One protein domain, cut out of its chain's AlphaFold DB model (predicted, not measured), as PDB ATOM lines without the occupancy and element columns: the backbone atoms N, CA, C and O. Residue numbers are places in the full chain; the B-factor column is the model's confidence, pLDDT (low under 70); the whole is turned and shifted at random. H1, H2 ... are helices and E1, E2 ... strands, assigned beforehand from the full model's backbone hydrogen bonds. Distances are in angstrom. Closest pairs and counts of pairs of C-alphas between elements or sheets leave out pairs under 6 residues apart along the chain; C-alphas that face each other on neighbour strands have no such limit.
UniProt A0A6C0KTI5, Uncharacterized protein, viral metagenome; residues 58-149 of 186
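AT A GLANCE: This is residues 58 to 149 of the 186 residues of an uncharacterized protein of viral metagenome (UniProt A0A6C0KTI5). A small two-stranded hairpin, E2 and E3, sits at one end of a long straight helix, H2; the other end of H2 meets the shorter helix H1 in a corner, as an L, and at the far end of H1 lies a second small head, made of loops and the short strand E1. The two heads stand far from each other, and the long arm H2 makes much of the length between them. The printed part has 92 residues with two named helices and three named strands, in the order E1, H1, H2, E2, E3; the sheet E2 - E3 is antiparallel. The class is mostly helix. The whole is extended, with a radius of gyration of the C-alphas of 23.7 A and spans of 65 by 32 by 21 A.

IN THESE COORDINATES: E2 is residues 128 to 130, with C-alpha 128 at (-39.146, 58.166, -35.543), and E3 is residues 137 to 139. H2, residues 95 to 124, is the longest helix at 43.6 A from first to last C-alpha; it runs from (-3.316, 33.073, -40.130) to (-39.370, 55.441, -30.181). H1, residues 80 to 93, measures 19.9 A. E1, residues 66 to 68, begins with C-alpha 66 at (9.073, 36.638, -9.328).

HOW THE PARTS SIT: E2 and E3 form an antiparallel hairpin, with 142 degrees between their directions; N 129 and O 138 are within hydrogen-bond range at 2.8 A, as are N 138 and O 129 at 2.9 A. The closest C-alphas of H2 and E3 are those of Ile 124 and Ile 137, 6.6 A apart. Those of H2 and E2 are Ile 124 and Lys 130, 7.2 A apart. H1 and H2 touch only at the corner by their link, with residues 90 to 92 of H1 and 97 to 98 of H2; the closest C-alphas, of Tyr 91 and Arg 98, are 5.2 A apart. Their lines are about perpendicular, at 76 degrees. In H1 and H2 every O i to N i+4 pair is within hydrogen-bond range. E1 pairs with no named strand, but its residues 66 to 67 pair antiparallel with residues 58 to 59. E1 is apart from H1 and from H2.

THE WHOLE: The C-alphas farthest apart are those of Asn 64 and Lys 142, at 65.6 A. Residues 84 to 89 of H1 and 102 to 117 of H2 stand free, and so do residues 92 to 97, of which 95 to 97 belong to H2. The link from E1 to H1, 11 residues, is long. The printed part has no cut, its mean pLDDT is 93.8, and no printed residue is under 70.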
ATOM      1  N   GLU A  58       4.794  35.242  -6.691       90.69
ATOM      2  CA  GLU A  58       4.852  33.927  -7.310       90.69
ATOM      3  C   GLU A  58       5.853  33.960  -8.470       90.69
ATOM      4  O   GLU A  58       6.051  34.979  -9.139       90.69
ATOM      5  N   LYS A  59       6.513  32.827  -8.725       95.38
ATOM      6  CA  LYS A  59       7.471  32.680  -9.823       95.38
ATOM      7  C   LYS A  59       6.770  32.231 -11.103       95.38
ATOM      8  O   LYS A  59       6.051  31.236 -11.127       95.38
ATOM      9  N   CYS A  60       7.002  32.949 -12.200       96.31
ATOM     10  CA  CYS A  60       6.432  32.617 -13.506       96.31
ATOM     11  C   CYS A  60       7.127  31.413 -14.149       96.31
ATOM     12  O   CYS A  60       8.318  31.475 -14.424       96.31
ATOM     13  N   ASN A  61       6.373  30.385 -14.541       95.88
ATOM     14  CA  ASN A  61       6.906  29.195 -15.219       95.88
ATOM     15  C   ASN A  61       7.462  29.468 -16.632       95.88
ATOM     16  O   ASN A  61       8.098  28.597 -17.213       95.88
ATOM     17  N   CYS A  62       7.173  30.633 -17.222       94.94
ATOM     18  CA  CYS A  62       7.597  30.964 -18.585       94.94
ATOM     19  C   CYS A  62       8.846  31.853 -18.625       94.94
ATOM     20  O   CYS A  62       9.703  31.650 -19.473       94.94
ATOM     21  N   CYS A  63       8.945  32.849 -17.739       95.50
ATOM     22  CA  CYS A  63      10.082  33.779 -17.702       95.50
ATOM     23  C   CYS A  63      10.923  33.677 -16.427       95.50
ATOM     24  O   CYS A  63      11.884  34.424 -16.288       95.50
ATOM     25  N   ASN A  64      10.557  32.791 -15.494       94.69
ATOM     26  CA  ASN A  64      11.236  32.541 -14.220       94.69
ATOM     27  C   ASN A  64      11.399  33.765 -13.301       94.69
ATOM     28  O   ASN A  64      12.136  33.685 -12.323       94.69
ATOM     29  N   LYS A  65      10.694  34.869 -13.577       94.12
ATOM     30  CA  LYS A  65      10.679  36.075 -12.739       94.12
ATOM     31  C   LYS A  65       9.633  35.955 -11.636       94.12
ATOM     32  O   LYS A  65       8.524  35.477 -11.900       94.12
ATOM     33  N   GLU A  66       9.991  36.419 -10.446       94.50
ATOM     34  CA  GLU A  66       9.073  36.638  -9.328       94.50
ATOM     35  C   GLU A  66       8.269  37.911  -9.585       94.50
ATOM     36  O   GLU A  66       8.803  38.922 -10.050       94.50
ATOM     37  N   LYS A  67       6.953  37.812  -9.416       92.06
ATOM     38  CA  LYS A  67       5.998  38.900  -9.629       92.06
ATOM     39  C   LYS A  67       4.851  38.746  -8.628       92.06
ATOM     40  O   LYS A  67       4.545  37.610  -8.259       92.06
ATOM     41  N   PRO A  68       4.117  39.822  -8.316       92.38
ATOM     42  CA  PRO A  68       2.950  39.713  -7.450       92.38
ATOM     43  C   PRO A  68       1.893  38.809  -8.089       92.38
ATOM     44  O   PRO A  68       1.710  38.836  -9.312       92.38
ATOM     45  N   ILE A  69       1.140  38.053  -7.283       90.00
ATOM     46  CA  ILE A  69       0.049  37.171  -7.757       90.00
ATOM     47  C   ILE A  69      -0.941  37.912  -8.678       90.00
ATOM     48  O   ILE A  69      -1.456  37.336  -9.641       90.00
ATOM     49  N   SER A  70      -1.183  39.209  -8.465       90.75
ATOM     50  CA  SER A  70      -2.041  40.018  -9.344       90.75
ATOM     51  C   SER A  70      -1.532  40.125 -10.782       90.75
ATOM     52  O   SER A  70      -2.318  40.381 -11.700       90.75
ATOM     53  N   SER A  71      -0.242  39.885 -11.016       92.31
ATOM     54  CA  SER A  71       0.395  39.853 -12.334       92.31
ATOM     55  C   SER A  71       0.277  38.497 -13.036       92.31
ATOM     56  O   SER A  71       0.729  38.361 -14.176       92.31
ATOM     57  N   PHE A  72      -0.372  37.506 -12.421       94.44
ATOM     58  CA  PHE A  72      -0.603  36.180 -12.990       94.44
ATOM     59  C   PHE A  72      -1.990  36.041 -13.622       94.44
ATOM     60  O   PHE A  72      -2.938  36.776 -13.330       94.44
ATOM     61  N   ILE A  73      -2.110  35.097 -14.556       94.00
ATOM     62  CA  ILE A  73      -3.416  34.676 -15.062       94.00
ATOM     63  C   ILE A  73      -4.098  33.841 -13.979       94.00
ATOM     64  O   ILE A  73      -3.483  32.944 -13.410       94.00
ATOM     65  N   LYS A  74      -5.383  34.111 -13.716       92.25
ATOM     66  CA  LYS A  74      -6.162  33.392 -12.699       92.25
ATOM     67  C   LYS A  74      -5.985  31.874 -12.848       92.25
ATOM     68  O   LYS A  74      -6.201  31.335 -13.935       92.25
ATOM     69  N   ASN A  75      -5.621  31.213 -11.748       90.31
ATOM     70  CA  ASN A  75      -5.382  29.768 -11.650       90.31
ATOM     71  C   ASN A  75      -4.245  29.242 -12.555       90.31
ATOM     72  O   ASN A  75      -4.299  28.098 -13.005       90.31
ATOM     73  N   ARG A  76      -3.237  30.063 -12.882       91.25
ATOM     74  CA  ARG A  76      -2.078  29.648 -13.689       91.25
ATOM     75  C   ARG A  76      -0.792  30.298 -13.192       91.25
ATOM     76  O   ARG A  76      -0.754  31.502 -12.986       91.25
ATOM     77  N   LYS A  77       0.303  29.535 -13.207       93.94
ATOM     78  CA  LYS A  77       1.668  30.014 -12.912       93.94
ATOM     79  C   LYS A  77       2.338  30.748 -14.083       93.94
ATOM     80  O   LYS A  77       3.548  30.678 -14.274       93.94
ATOM     81  N   ILE A  78       1.550  31.405 -14.935       95.94
ATOM     82  CA  ILE A  78       2.045  32.165 -16.090       95.94
ATOM     83  C   ILE A  78       1.661  33.626 -15.889       95.94
ATOM     84  O   ILE A  78       0.477  33.946 -15.742       95.94
ATOM     85  N   CYS A  79       2.657  34.513 -15.918       96.25
ATOM     86  CA  CYS A  79       2.410  35.945 -15.810       96.25
ATOM     87  C   CYS A  79       1.664  36.488 -17.043       96.25
ATOM     88  O   CYS A  79       1.757  35.947 -18.152       96.25
ATOM     89  N   LYS A  80       0.919  37.578 -16.851       96.69
ATOM     90  CA  LYS A  80       0.135  38.254 -17.894       96.69
ATOM     91  C   LYS A  80       0.988  38.627 -19.106       96.69
ATOM     92  O   LYS A  80       0.509  38.464 -20.225       96.69
ATOM     93  N   ASP A  81       2.235  39.040 -18.893       96.50
ATOM     94  CA  ASP A  81       3.153  39.435 -19.969       96.50
ATOM     95  C   ASP A  81       3.489  38.255 -20.882       96.50
ATOM     96  O   ASP A  81       3.197  38.311 -22.073       96.50
ATOM     97  N   CYS A  82       3.965  37.139 -20.319       96.94
ATOM     98  CA  CYS A  82       4.263  35.927 -21.089       96.94
ATOM     99  C   CYS A  82       3.024  35.380 -21.807       96.94
ATOM    100  O   CYS A  82       3.091  34.920 -22.946       96.94
ATOM    101  N   ASN A  83       1.856  35.440 -21.160       96.75
ATOM    102  CA  ASN A  83       0.608  35.044 -21.802       96.75
ATOM    103  C   ASN A  83       0.242  35.980 -22.968       96.75
ATOM    104  O   ASN A  83      -0.238  35.515 -24.002       96.75
ATOM    105  N   ASN A  84       0.465  37.285 -22.826       96.25
ATOM    106  CA  ASN A  84       0.225  38.262 -23.884       96.25
ATOM    107  C   ASN A  84       1.199  38.090 -25.051       96.25
ATOM    108  O   ASN A  84       0.756  38.127 -26.196       96.25
ATOM    109  N   GLU A  85       2.483  37.852 -24.790       96.94
ATOM    110  CA  GLU A  85       3.481  37.534 -25.818       96.94
ATOM    111  C   GLU A  85       3.093  36.280 -26.594       96.94
ATOM    112  O   GLU A  85       3.000  36.324 -27.818       96.94
ATOM    113  N   LYS A  86       2.724  35.199 -25.897       95.62
ATOM    114  CA  LYS A  86       2.237  33.972 -26.540       95.62
ATOM    115  C   LYS A  86       1.012  34.229 -27.425       95.62
ATOM    116  O   LYS A  86       0.902  33.667 -28.512       95.62
ATOM    117  N   ARG A  87       0.083  35.081 -26.977       95.12
ATOM    118  CA  ARG A  87      -1.093  35.478 -27.772       95.12
ATOM    119  C   ARG A  87      -0.711  36.298 -29.003       95.12
ATOM    120  O   ARG A  87      -1.273  36.043 -30.062       95.12
ATOM    121  N   LYS A  88       0.214  37.257 -28.870       96.25
ATOM    122  CA  LYS A  88       0.726  38.061 -29.992       96.25
ATOM    123  C   LYS A  88       1.402  37.168 -31.026       96.25
ATOM    124  O   LYS A  88       1.003  37.194 -32.182       96.25
ATOM    125  N   PHE A  89       2.311  36.306 -30.575       96.44
ATOM    126  CA  PHE A  89       3.009  35.347 -31.425       96.44
ATOM    127  C   PHE A  89       2.031  34.455 -32.193       96.44
ATOM    128  O   PHE A  89       2.166  34.289 -33.402       96.44
ATOM    129  N   LYS A  90       1.005  33.922 -31.516       96.06
ATOM    130  CA  LYS A  90      -0.029  33.124 -32.184       96.06
ATOM    131  C   LYS A  90      -0.792  33.943 -33.227       96.06
ATOM    132  O   LYS A  90      -1.025  33.461 -34.319       96.06
ATOM    133  N   TYR A  91      -1.184  35.173 -32.913       95.44
ATOM    134  CA  TYR A  91      -1.914  36.025 -33.857       95.44
ATOM    135  C   TYR A  91      -1.088  36.393 -35.107       95.44
ATOM    136  O   TYR A  91      -1.632  36.535 -36.205       95.44
ATOM    137  N   GLU A  92       0.219  36.563 -34.939       96.00
ATOM    138  CA  GLU A  92       1.150  36.894 -36.017       96.00
ATOM    139  C   GLU A  92       1.404  35.693 -36.938       96.00
ATOM    140  O   GLU A  92       1.241  35.811 -38.153       96.00
ATOM    141  N   ASN A  93       1.695  34.526 -36.354       96.81
ATOM    142  CA  ASN A  93       2.162  33.347 -37.088       96.81
ATOM    143  C   ASN A  93       1.052  32.366 -37.513       96.81
ATOM    144  O   ASN A  93       1.280  31.543 -38.392       96.81
ATOM    145  N   ASP A  94      -0.145  32.430 -36.920       96.69
ATOM    146  CA  ASP A  94      -1.281  31.556 -37.251       96.69
ATOM    147  C   ASP A  94      -2.380  32.372 -37.958       96.69
ATOM    148  O   ASP A  94      -3.195  33.067 -37.336       96.69
ATOM    149  N   GLU A  95      -2.379  32.319 -39.293       96.75
ATOM    150  CA  GLU A  95      -3.316  33.073 -40.130       96.75
ATOM    151  C   GLU A  95      -4.777  32.643 -39.920       96.75
ATOM    152  O   GLU A  95      -5.669  33.498 -39.886       96.75
ATOM    153  N   GLU A  96      -5.043  31.347 -39.742       96.81
ATOM    154  CA  GLU A  96      -6.397  30.858 -39.473       96.81
ATOM    155  C   GLU A  96      -6.924  31.389 -38.142       96.81
ATOM    156  O   GLU A  96      -8.067  31.853 -38.049       96.81
ATOM    157  N   HIS A  97      -6.088  31.354 -37.101       94.81
ATOM    158  CA  HIS A  97      -6.433  31.924 -35.808       94.81
ATOM    159  C   HIS A  97      -6.722  33.420 -35.922       94.81
ATOM    160  O   HIS A  97      -7.736  33.888 -35.395       94.81
ATOM    161  N   ARG A  98      -5.883  34.165 -36.649       96.94
ATOM    162  CA  ARG A  98      -6.085  35.594 -36.905       96.94
ATOM    163  C   ARG A  98      -7.428  35.865 -37.584       96.94
ATOM    164  O   ARG A  98      -8.188  36.701 -37.090       96.94
ATOM    165  N   LYS A  99      -7.762  35.134 -38.654       97.12
ATOM    166  CA  LYS A  99      -9.048  35.263 -39.367       97.12
ATOM    167  C   LYS A  99     -10.240  35.007 -38.439       97.12
ATOM    168  O   LYS A  99     -11.127  35.854 -38.362       97.12
ATOM    169  N   LYS A 100     -10.215  33.925 -37.649       97.00
ATOM    170  CA  LYS A 100     -11.282  33.581 -36.681       97.00
ATOM    171  C   LYS A 100     -11.492  34.670 -35.619       97.00
ATOM    172  O   LYS A 100     -12.627  35.012 -35.274       97.00
ATOM    173  N   ILE A 101     -10.411  35.247 -35.088       95.44
ATOM    174  CA  ILE A 101     -10.492  36.330 -34.090       95.44
ATOM    175  C   ILE A 101     -11.059  37.618 -34.702       95.44
ATOM    176  O   ILE A 101     -11.893  38.283 -34.079       95.44
ATOM    177  N   ILE A 102     -10.650  37.967 -35.923       95.56
ATOM    178  CA  ILE A 102     -11.205  39.120 -36.642       95.56
ATOM    179  C   ILE A 102     -12.697  38.902 -36.891       95.56
ATOM    180  O   ILE A 102     -13.512  39.746 -36.518       95.56
ATOM    181  N   GLU A 103     -13.073  37.761 -37.464       97.44
ATOM    182  CA  GLU A 103     -14.457  37.436 -37.797       97.44
ATOM    183  C   GLU A 103     -15.367  37.500 -36.567       97.44
ATOM    184  O   GLU A 103     -16.346  38.251 -36.566       97.44
ATOM    185  N   SER A 104     -15.002  36.814 -35.481       96.31
ATOM    186  CA  SER A 104     -15.775  36.820 -34.230       96.31
ATOM    187  C   SER A 104     -15.961  38.230 -33.651       96.31
ATOM    188  O   SER A 104     -17.074  38.603 -33.269       96.31
ATOM    189  N   SER A 105     -14.914  39.063 -33.656       95.62
ATOM    190  CA  SER A 105     -14.997  40.475 -33.250       95.62
ATOM    191  C   SER A 105     -15.945  41.278 -34.147       95.62
ATOM    192  O   SER A 105     -16.734  42.103 -33.674       95.62
ATOM    193  N   THR A 106     -15.908  41.016 -35.453       97.06
ATOM    194  CA  THR A 106     -16.752  41.696 -36.440       97.06
ATOM    195  C   THR A 106     -18.222  41.311 -36.266       97.06
ATOM    196  O   THR A 106     -19.086  42.190 -36.238       97.06
ATOM    197  N   ILE A 107     -18.507  40.019 -36.078       97.50
ATOM    198  CA  ILE A 107     -19.848  39.484 -35.804       97.50
ATOM    199  C   ILE A 107     -20.402  40.079 -34.510       97.50
ATOM    200  O   ILE A 107     -21.509  40.615 -34.508       97.50
ATOM    201  N   PHE A 108     -19.616  40.087 -33.430       97.06
ATOM    202  CA  PHE A 108     -20.033  40.673 -32.157       97.06
ATOM    203  C   PHE A 108     -20.434  42.149 -32.303       97.06
ATOM    204  O   PHE A 108     -21.491  42.565 -31.823       97.06
ATOM    205  N   LYS A 109     -19.624  42.954 -33.009       96.38
ATOM    206  CA  LYS A 109     -19.937  44.371 -33.265       96.38
ATOM    207  C   LYS A 109     -21.222  44.532 -34.077       96.38
ATOM    208  O   LYS A 109     -22.046  45.377 -33.725       96.38
ATOM    209  N   LYS A 110     -21.413  43.727 -35.129       97.19
ATOM    210  CA  LYS A 110     -22.637  43.734 -35.948       97.19
ATOM    211  C   LYS A 110     -23.868  43.400 -35.104       97.19
ATOM    212  O   LYS A 110     -24.822  44.178 -35.105       97.19
ATOM    213  N   ASN A 111     -23.813  42.327 -34.317       97.06
ATOM    214  CA  ASN A 111     -24.914  41.893 -33.452       97.06
ATOM    215  C   ASN A 111     -25.279  42.969 -32.425       97.06
ATOM    216  O   ASN A 111     -26.442  43.350 -32.316       97.06
ATOM    217  N   LYS A 112     -24.280  43.574 -31.775       96.62
ATOM    218  CA  LYS A 112     -24.498  44.658 -30.809       96.62
ATOM    219  C   LYS A 112     -25.136  45.905 -31.433       96.62
ATOM    220  O   LYS A 112     -25.917  46.601 -30.786       96.62
ATOM    221  N   ILE A 113     -24.811  46.222 -32.689       95.50
ATOM    222  CA  ILE A 113     -25.463  47.314 -33.429       95.50
ATOM    223  C   ILE A 113     -26.922  46.959 -33.735       95.50
ATOM    224  O   ILE A 113     -27.791  47.821 -33.598       95.50
ATOM    225  N   ILE A 114     -27.201  45.715 -34.131       95.69
ATOM    226  CA  ILE A 114     -28.560  45.231 -34.405       95.69
ATOM    227  C   ILE A 114     -29.417  45.295 -33.138       95.69
ATOM    228  O   ILE A 114     -30.505  45.860 -33.184       95.69
ATOM    229  N   GLU A 115     -28.914  44.802 -32.007       96.12
ATOM    230  CA  GLU A 115     -29.592  44.875 -30.705       96.12
ATOM    231  C   GLU A 115     -29.938  46.316 -30.327       96.12
ATOM    232  O   GLU A 115     -31.093  46.629 -30.057       96.12
ATOM    233  N   ARG A 116     -28.966  47.234 -30.405       92.88
ATOM    234  CA  ARG A 116     -29.203  48.663 -30.137       92.88
ATOM    235  C   ARG A 116     -30.258  49.267 -31.060       92.88
ATOM    236  O   ARG A 116     -31.046  50.099 -30.621       92.88
ATOM    237  N   LYS A 117     -30.271  48.879 -32.339       91.31
ATOM    238  CA  LYS A 117     -31.293  49.326 -33.296       91.31
ATOM    239  C   LYS A 117     -32.675  48.764 -32.951       91.31
ATOM    240  O   LYS A 117     -33.639  49.502 -33.110       91.31
ATOM    241  N   LYS A 118     -32.775  47.512 -32.488       93.75
ATOM    242  CA  LYS A 118     -34.037  46.895 -32.040       93.75
ATOM    243  C   LYS A 118     -34.602  47.610 -30.814       93.75
ATOM    244  O   LYS A 118     -35.698  48.144 -30.913       93.75
ATOM    245  N   ILE A 119     -33.799  47.761 -29.758       92.69
ATOM    246  CA  ILE A 119     -34.181  48.491 -28.533       92.69
ATOM    247  C   ILE A 119     -34.660  49.903 -28.879       92.69
ATOM    248  O   ILE A 119     -35.720  50.338 -28.450       92.69
ATOM    249  N   LYS A 120     -33.919  50.612 -29.738       89.81
ATOM    250  CA  LYS A 120     -34.322  51.953 -30.161       89.81
ATOM    251  C   LYS A 120     -35.663  51.947 -30.901       89.81
ATOM    252  O   LYS A 120     -36.484  52.817 -30.650       89.81
ATOM    253  N   LYS A 121     -35.901  50.996 -31.809       90.12
ATOM    254  CA  LYS A 121     -37.191  50.879 -32.510       90.12
ATOM    255  C   LYS A 121     -38.345  50.585 -31.546       90.12
ATOM    256  O   LYS A 121     -39.422  51.124 -31.757       90.12
ATOM    257  N   GLU A 122     -38.118  49.785 -30.511       91.19
ATOM    258  CA  GLU A 122     -39.107  49.510 -29.459       91.19
ATOM    259  C   GLU A 122     -39.406  50.762 -28.613       91.19
ATOM    260  O   GLU A 122     -40.559  51.019 -28.291       91.19
ATOM    261  N   GLU A 123     -38.394  51.582 -28.308       88.38
ATOM    262  CA  GLU A 123     -38.548  52.793 -27.486       88.38
ATOM    263  C   GLU A 123     -39.242  53.962 -28.202       88.38
ATOM    264  O   GLU A 123     -40.041  54.666 -27.589       88.38
ATOM    265  N   ILE A 124     -38.890  54.239 -29.465       88.44
ATOM    266  CA  ILE A 124     -39.370  55.441 -30.181       88.44
ATOM    267  C   ILE A 124     -40.257  55.140 -31.394       88.44
ATOM    268  O   ILE A 124     -40.834  56.067 -31.961       88.44
ATOM    269  N   GLY A 125     -40.388  53.877 -31.795       88.94
ATOM    270  CA  GLY A 125     -41.097  53.466 -33.005       88.94
ATOM    271  C   GLY A 125     -40.234  53.495 -34.272       88.94
ATOM    272  O   GLY A 125     -39.101  53.992 -34.294       88.94
ATOM    273  N   ILE A 126     -40.775  52.921 -35.349       88.94
ATOM    274  CA  ILE A 126     -40.148  52.887 -36.678       88.94
ATOM    275  C   ILE A 126     -40.216  54.292 -37.301       88.94
ATOM    276  O   ILE A 126     -41.193  55.004 -37.103       88.94
ATOM    277  N   ASP A 127     -39.152  54.705 -37.998       87.88
ATOM    278  CA  ASP A 127     -39.026  56.004 -38.691       87.88
ATOM    279  C   ASP A 127     -39.238  57.256 -37.827       87.88
ATOM    280  O   ASP A 127     -39.427  58.371 -38.318       87.88
ATOM    281  N   ASN A 128     -39.097  57.092 -36.515       91.69
ATOM    282  CA  ASN A 128     -39.146  58.166 -35.543       91.69
ATOM    283  C   ASN A 128     -37.756  58.505 -35.011       91.69
ATOM    284  O   ASN A 128     -36.806  57.714 -35.027       91.69
ATOM    285  N   LYS A 129     -37.628  59.727 -34.499       91.56
ATOM    286  CA  LYS A 129     -36.402  60.233 -33.901       91.56
ATOM    287  C   LYS A 129     -36.719  61.167 -32.743       91.56
ATOM    288  O   LYS A 129     -37.551  62.063 -32.842       91.56
ATOM    289  N   LYS A 130     -36.006  60.975 -31.636       93.31
ATOM    290  CA  LYS A 130     -36.071  61.872 -30.482       93.31
ATOM    291  C   LYS A 130     -35.183  63.092 -30.716       93.31
ATOM    292  O   LYS A 130     -34.006  62.946 -31.055       93.31
ATOM    293  N   CYS A 131     -35.742  64.285 -30.548       93.81
ATOM    294  CA  CYS A 131     -34.992  65.532 -30.645       93.81
ATOM    295  C   CYS A 131     -34.110  65.730 -29.412       93.81
ATOM    296  O   CYS A 131     -34.602  65.663 -28.297       93.81
ATOM    297  N   ASN A 132     -32.832  66.056 -29.596       92.25
ATOM    298  CA  ASN A 132     -31.922  66.310 -28.471       92.25
ATOM    299  C   ASN A 132     -32.196  67.640 -27.743       92.25
ATOM    300  O   ASN A 132     -31.624  67.890 -26.691       92.25
ATOM    301  N   TYR A 133     -33.014  68.520 -28.330       90.12
ATOM    302  CA  TYR A 133     -33.300  69.842 -27.775       90.12
ATOM    303  C   TYR A 133     -34.645  69.874 -27.043       90.12
ATOM    304  O   TYR A 133     -34.683  70.165 -25.856       90.12
ATOM    305  N   CYS A 134     -35.748  69.525 -27.721       91.56
ATOM    306  CA  CYS A 134     -37.071  69.469 -27.084       91.56
ATOM    307  C   CYS A 134     -37.404  68.110 -26.452       91.56
ATOM    308  O   CYS A 134     -38.444  67.987 -25.824       91.56
ATOM    309  N   ASN A 135     -36.561  67.083 -26.616       91.38
ATOM    310  CA  ASN A 135     -36.784  65.720 -26.109       91.38
ATOM    311  C   ASN A 135     -38.059  65.016 -26.609       91.38
ATOM    312  O   ASN A 135     -38.325  63.888 -26.201       91.38
ATOM    313  N   GLU A 136     -38.791  65.618 -27.543       93.38
ATOM    314  CA  GLU A 136     -39.965  65.022 -28.176       93.38
ATOM    315  C   GLU A 136     -39.564  63.980 -29.225       93.38
ATOM    316  O   GLU A 136     -38.576  64.147 -29.956       93.38
ATOM    317  N   ILE A 137     -40.364  62.920 -29.321       93.31
ATOM    318  CA  ILE A 137     -40.308  61.957 -30.418       93.31
ATOM    319  C   ILE A 137     -41.074  62.569 -31.591       93.31
ATOM    320  O   ILE A 137     -42.244  62.915 -31.463       93.31
ATOM    321  N   LYS A 138     -40.396  62.738 -32.724       92.88
ATOM    322  CA  LYS A 138     -40.985  63.241 -33.967       92.88
ATOM    323  C   LYS A 138     -40.612  62.309 -35.113       92.88
ATOM    324  O   LYS A 138     -39.578  61.642 -35.056       92.88
ATOM    325  N   GLU A 139     -41.398  62.322 -36.177       93.00
ATOM    326  CA  GLU A 139     -41.058  61.614 -37.411       93.00
ATOM    327  C   GLU A 139     -39.695  62.060 -37.954       93.00
ATOM    328  O   GLU A 139     -39.320  63.238 -37.875       93.00
ATOM    329  N   GLN A 140     -38.962  61.140 -38.575       91.06
ATOM    330  CA  GLN A 140     -37.642  61.398 -39.145       91.06
ATOM    331  C   GLN A 140     -37.647  62.556 -40.162       91.06
ATOM    332  O   GLN A 140     -36.686  63.325 -40.212       91.06
ATOM    333  N   ASN A 141     -38.753  62.771 -40.879       92.44
ATOM    334  CA  ASN A 141     -38.931  63.864 -41.846       92.44
ATOM    335  C   ASN A 141     -38.924  65.265 -41.205       92.44
ATOM    336  O   ASN A 141     -38.655  66.273 -41.875       92.44
ATOM    337  N   LYS A 142     -39.172  65.356 -39.892       92.94
ATOM    338  CA  LYS A 142     -39.052  66.593 -39.104       92.94
ATOM    339  C   LYS A 142     -37.602  66.912 -38.727       92.94
ATOM    340  O   LYS A 142     -37.352  67.950 -38.117       92.94
ATOM    341  N   PHE A 143     -36.637  66.079 -39.112       94.25
ATOM    342  CA  PHE A 143     -35.206  66.306 -38.919       94.25
ATOM    343  C   PHE A 143     -34.513  66.550 -40.257       94.25
ATOM    344  O   PHE A 143     -34.991  66.151 -41.316       94.25
ATOM    345  N   ARG A 144     -33.372  67.240 -40.221       89.06
ATOM    346  CA  ARG A 144     -32.433  67.233 -41.350       89.06
ATOM    347  C   ARG A 144     -31.556  65.980 -41.271       89.06
ATOM    348  O   ARG A 144     -31.336  65.443 -40.178       89.06
ATOM    349  N   ASN A 145     -31.022  65.546 -42.414       89.62
ATOM    350  CA  ASN A 145     -30.126  64.391 -42.490       89.62
ATOM    351  C   ASN A 145     -28.979  64.519 -41.480       89.62
ATOM    352  O   ASN A 145     -28.402  65.591 -41.308       89.62
ATOM    353  N   ASN A 146     -28.684  63.420 -40.782       85.94
ATOM    354  CA  ASN A 146     -27.629  63.322 -39.767       85.94
ATOM    355  C   ASN A 146     -27.738  64.290 -38.570       85.94
ATOM    356  O   ASN A 146     -26.820  64.345 -37.757       85.94
ATOM    357  N   ARG A 147     -28.861  65.000 -38.377       88.31
ATOM    358  CA  ARG A 147     -29.034  65.927 -37.242       88.31
ATOM    359  C   ARG A 147     -29.927  65.372 -36.144       88.31
ATOM    360  O   ARG A 147     -30.959  64.772 -36.425       88.31
ATOM    361  N   LEU A 148     -29.545  65.587 -34.884       91.06
ATOM    362  CA  LEU A 148     -30.353  65.227 -33.707       91.06
ATOM    363  C   LEU A 148     -31.308  66.345 -33.257       91.06
ATOM    364  O   LEU A 148     -32.170  66.108 -32.417       91.06
ATOM    365  N   LYS A 149     -31.165  67.557 -33.805       92.81
ATOM    366  CA  LYS A 149     -32.057  68.699 -33.564       92.81
ATOM    367  C   LYS A 149     -33.155  68.697 -34.632       92.81
ATOM    368  O   LYS A 149     -32.856  68.522 -35.813       92.81
TER     369      LYS A 149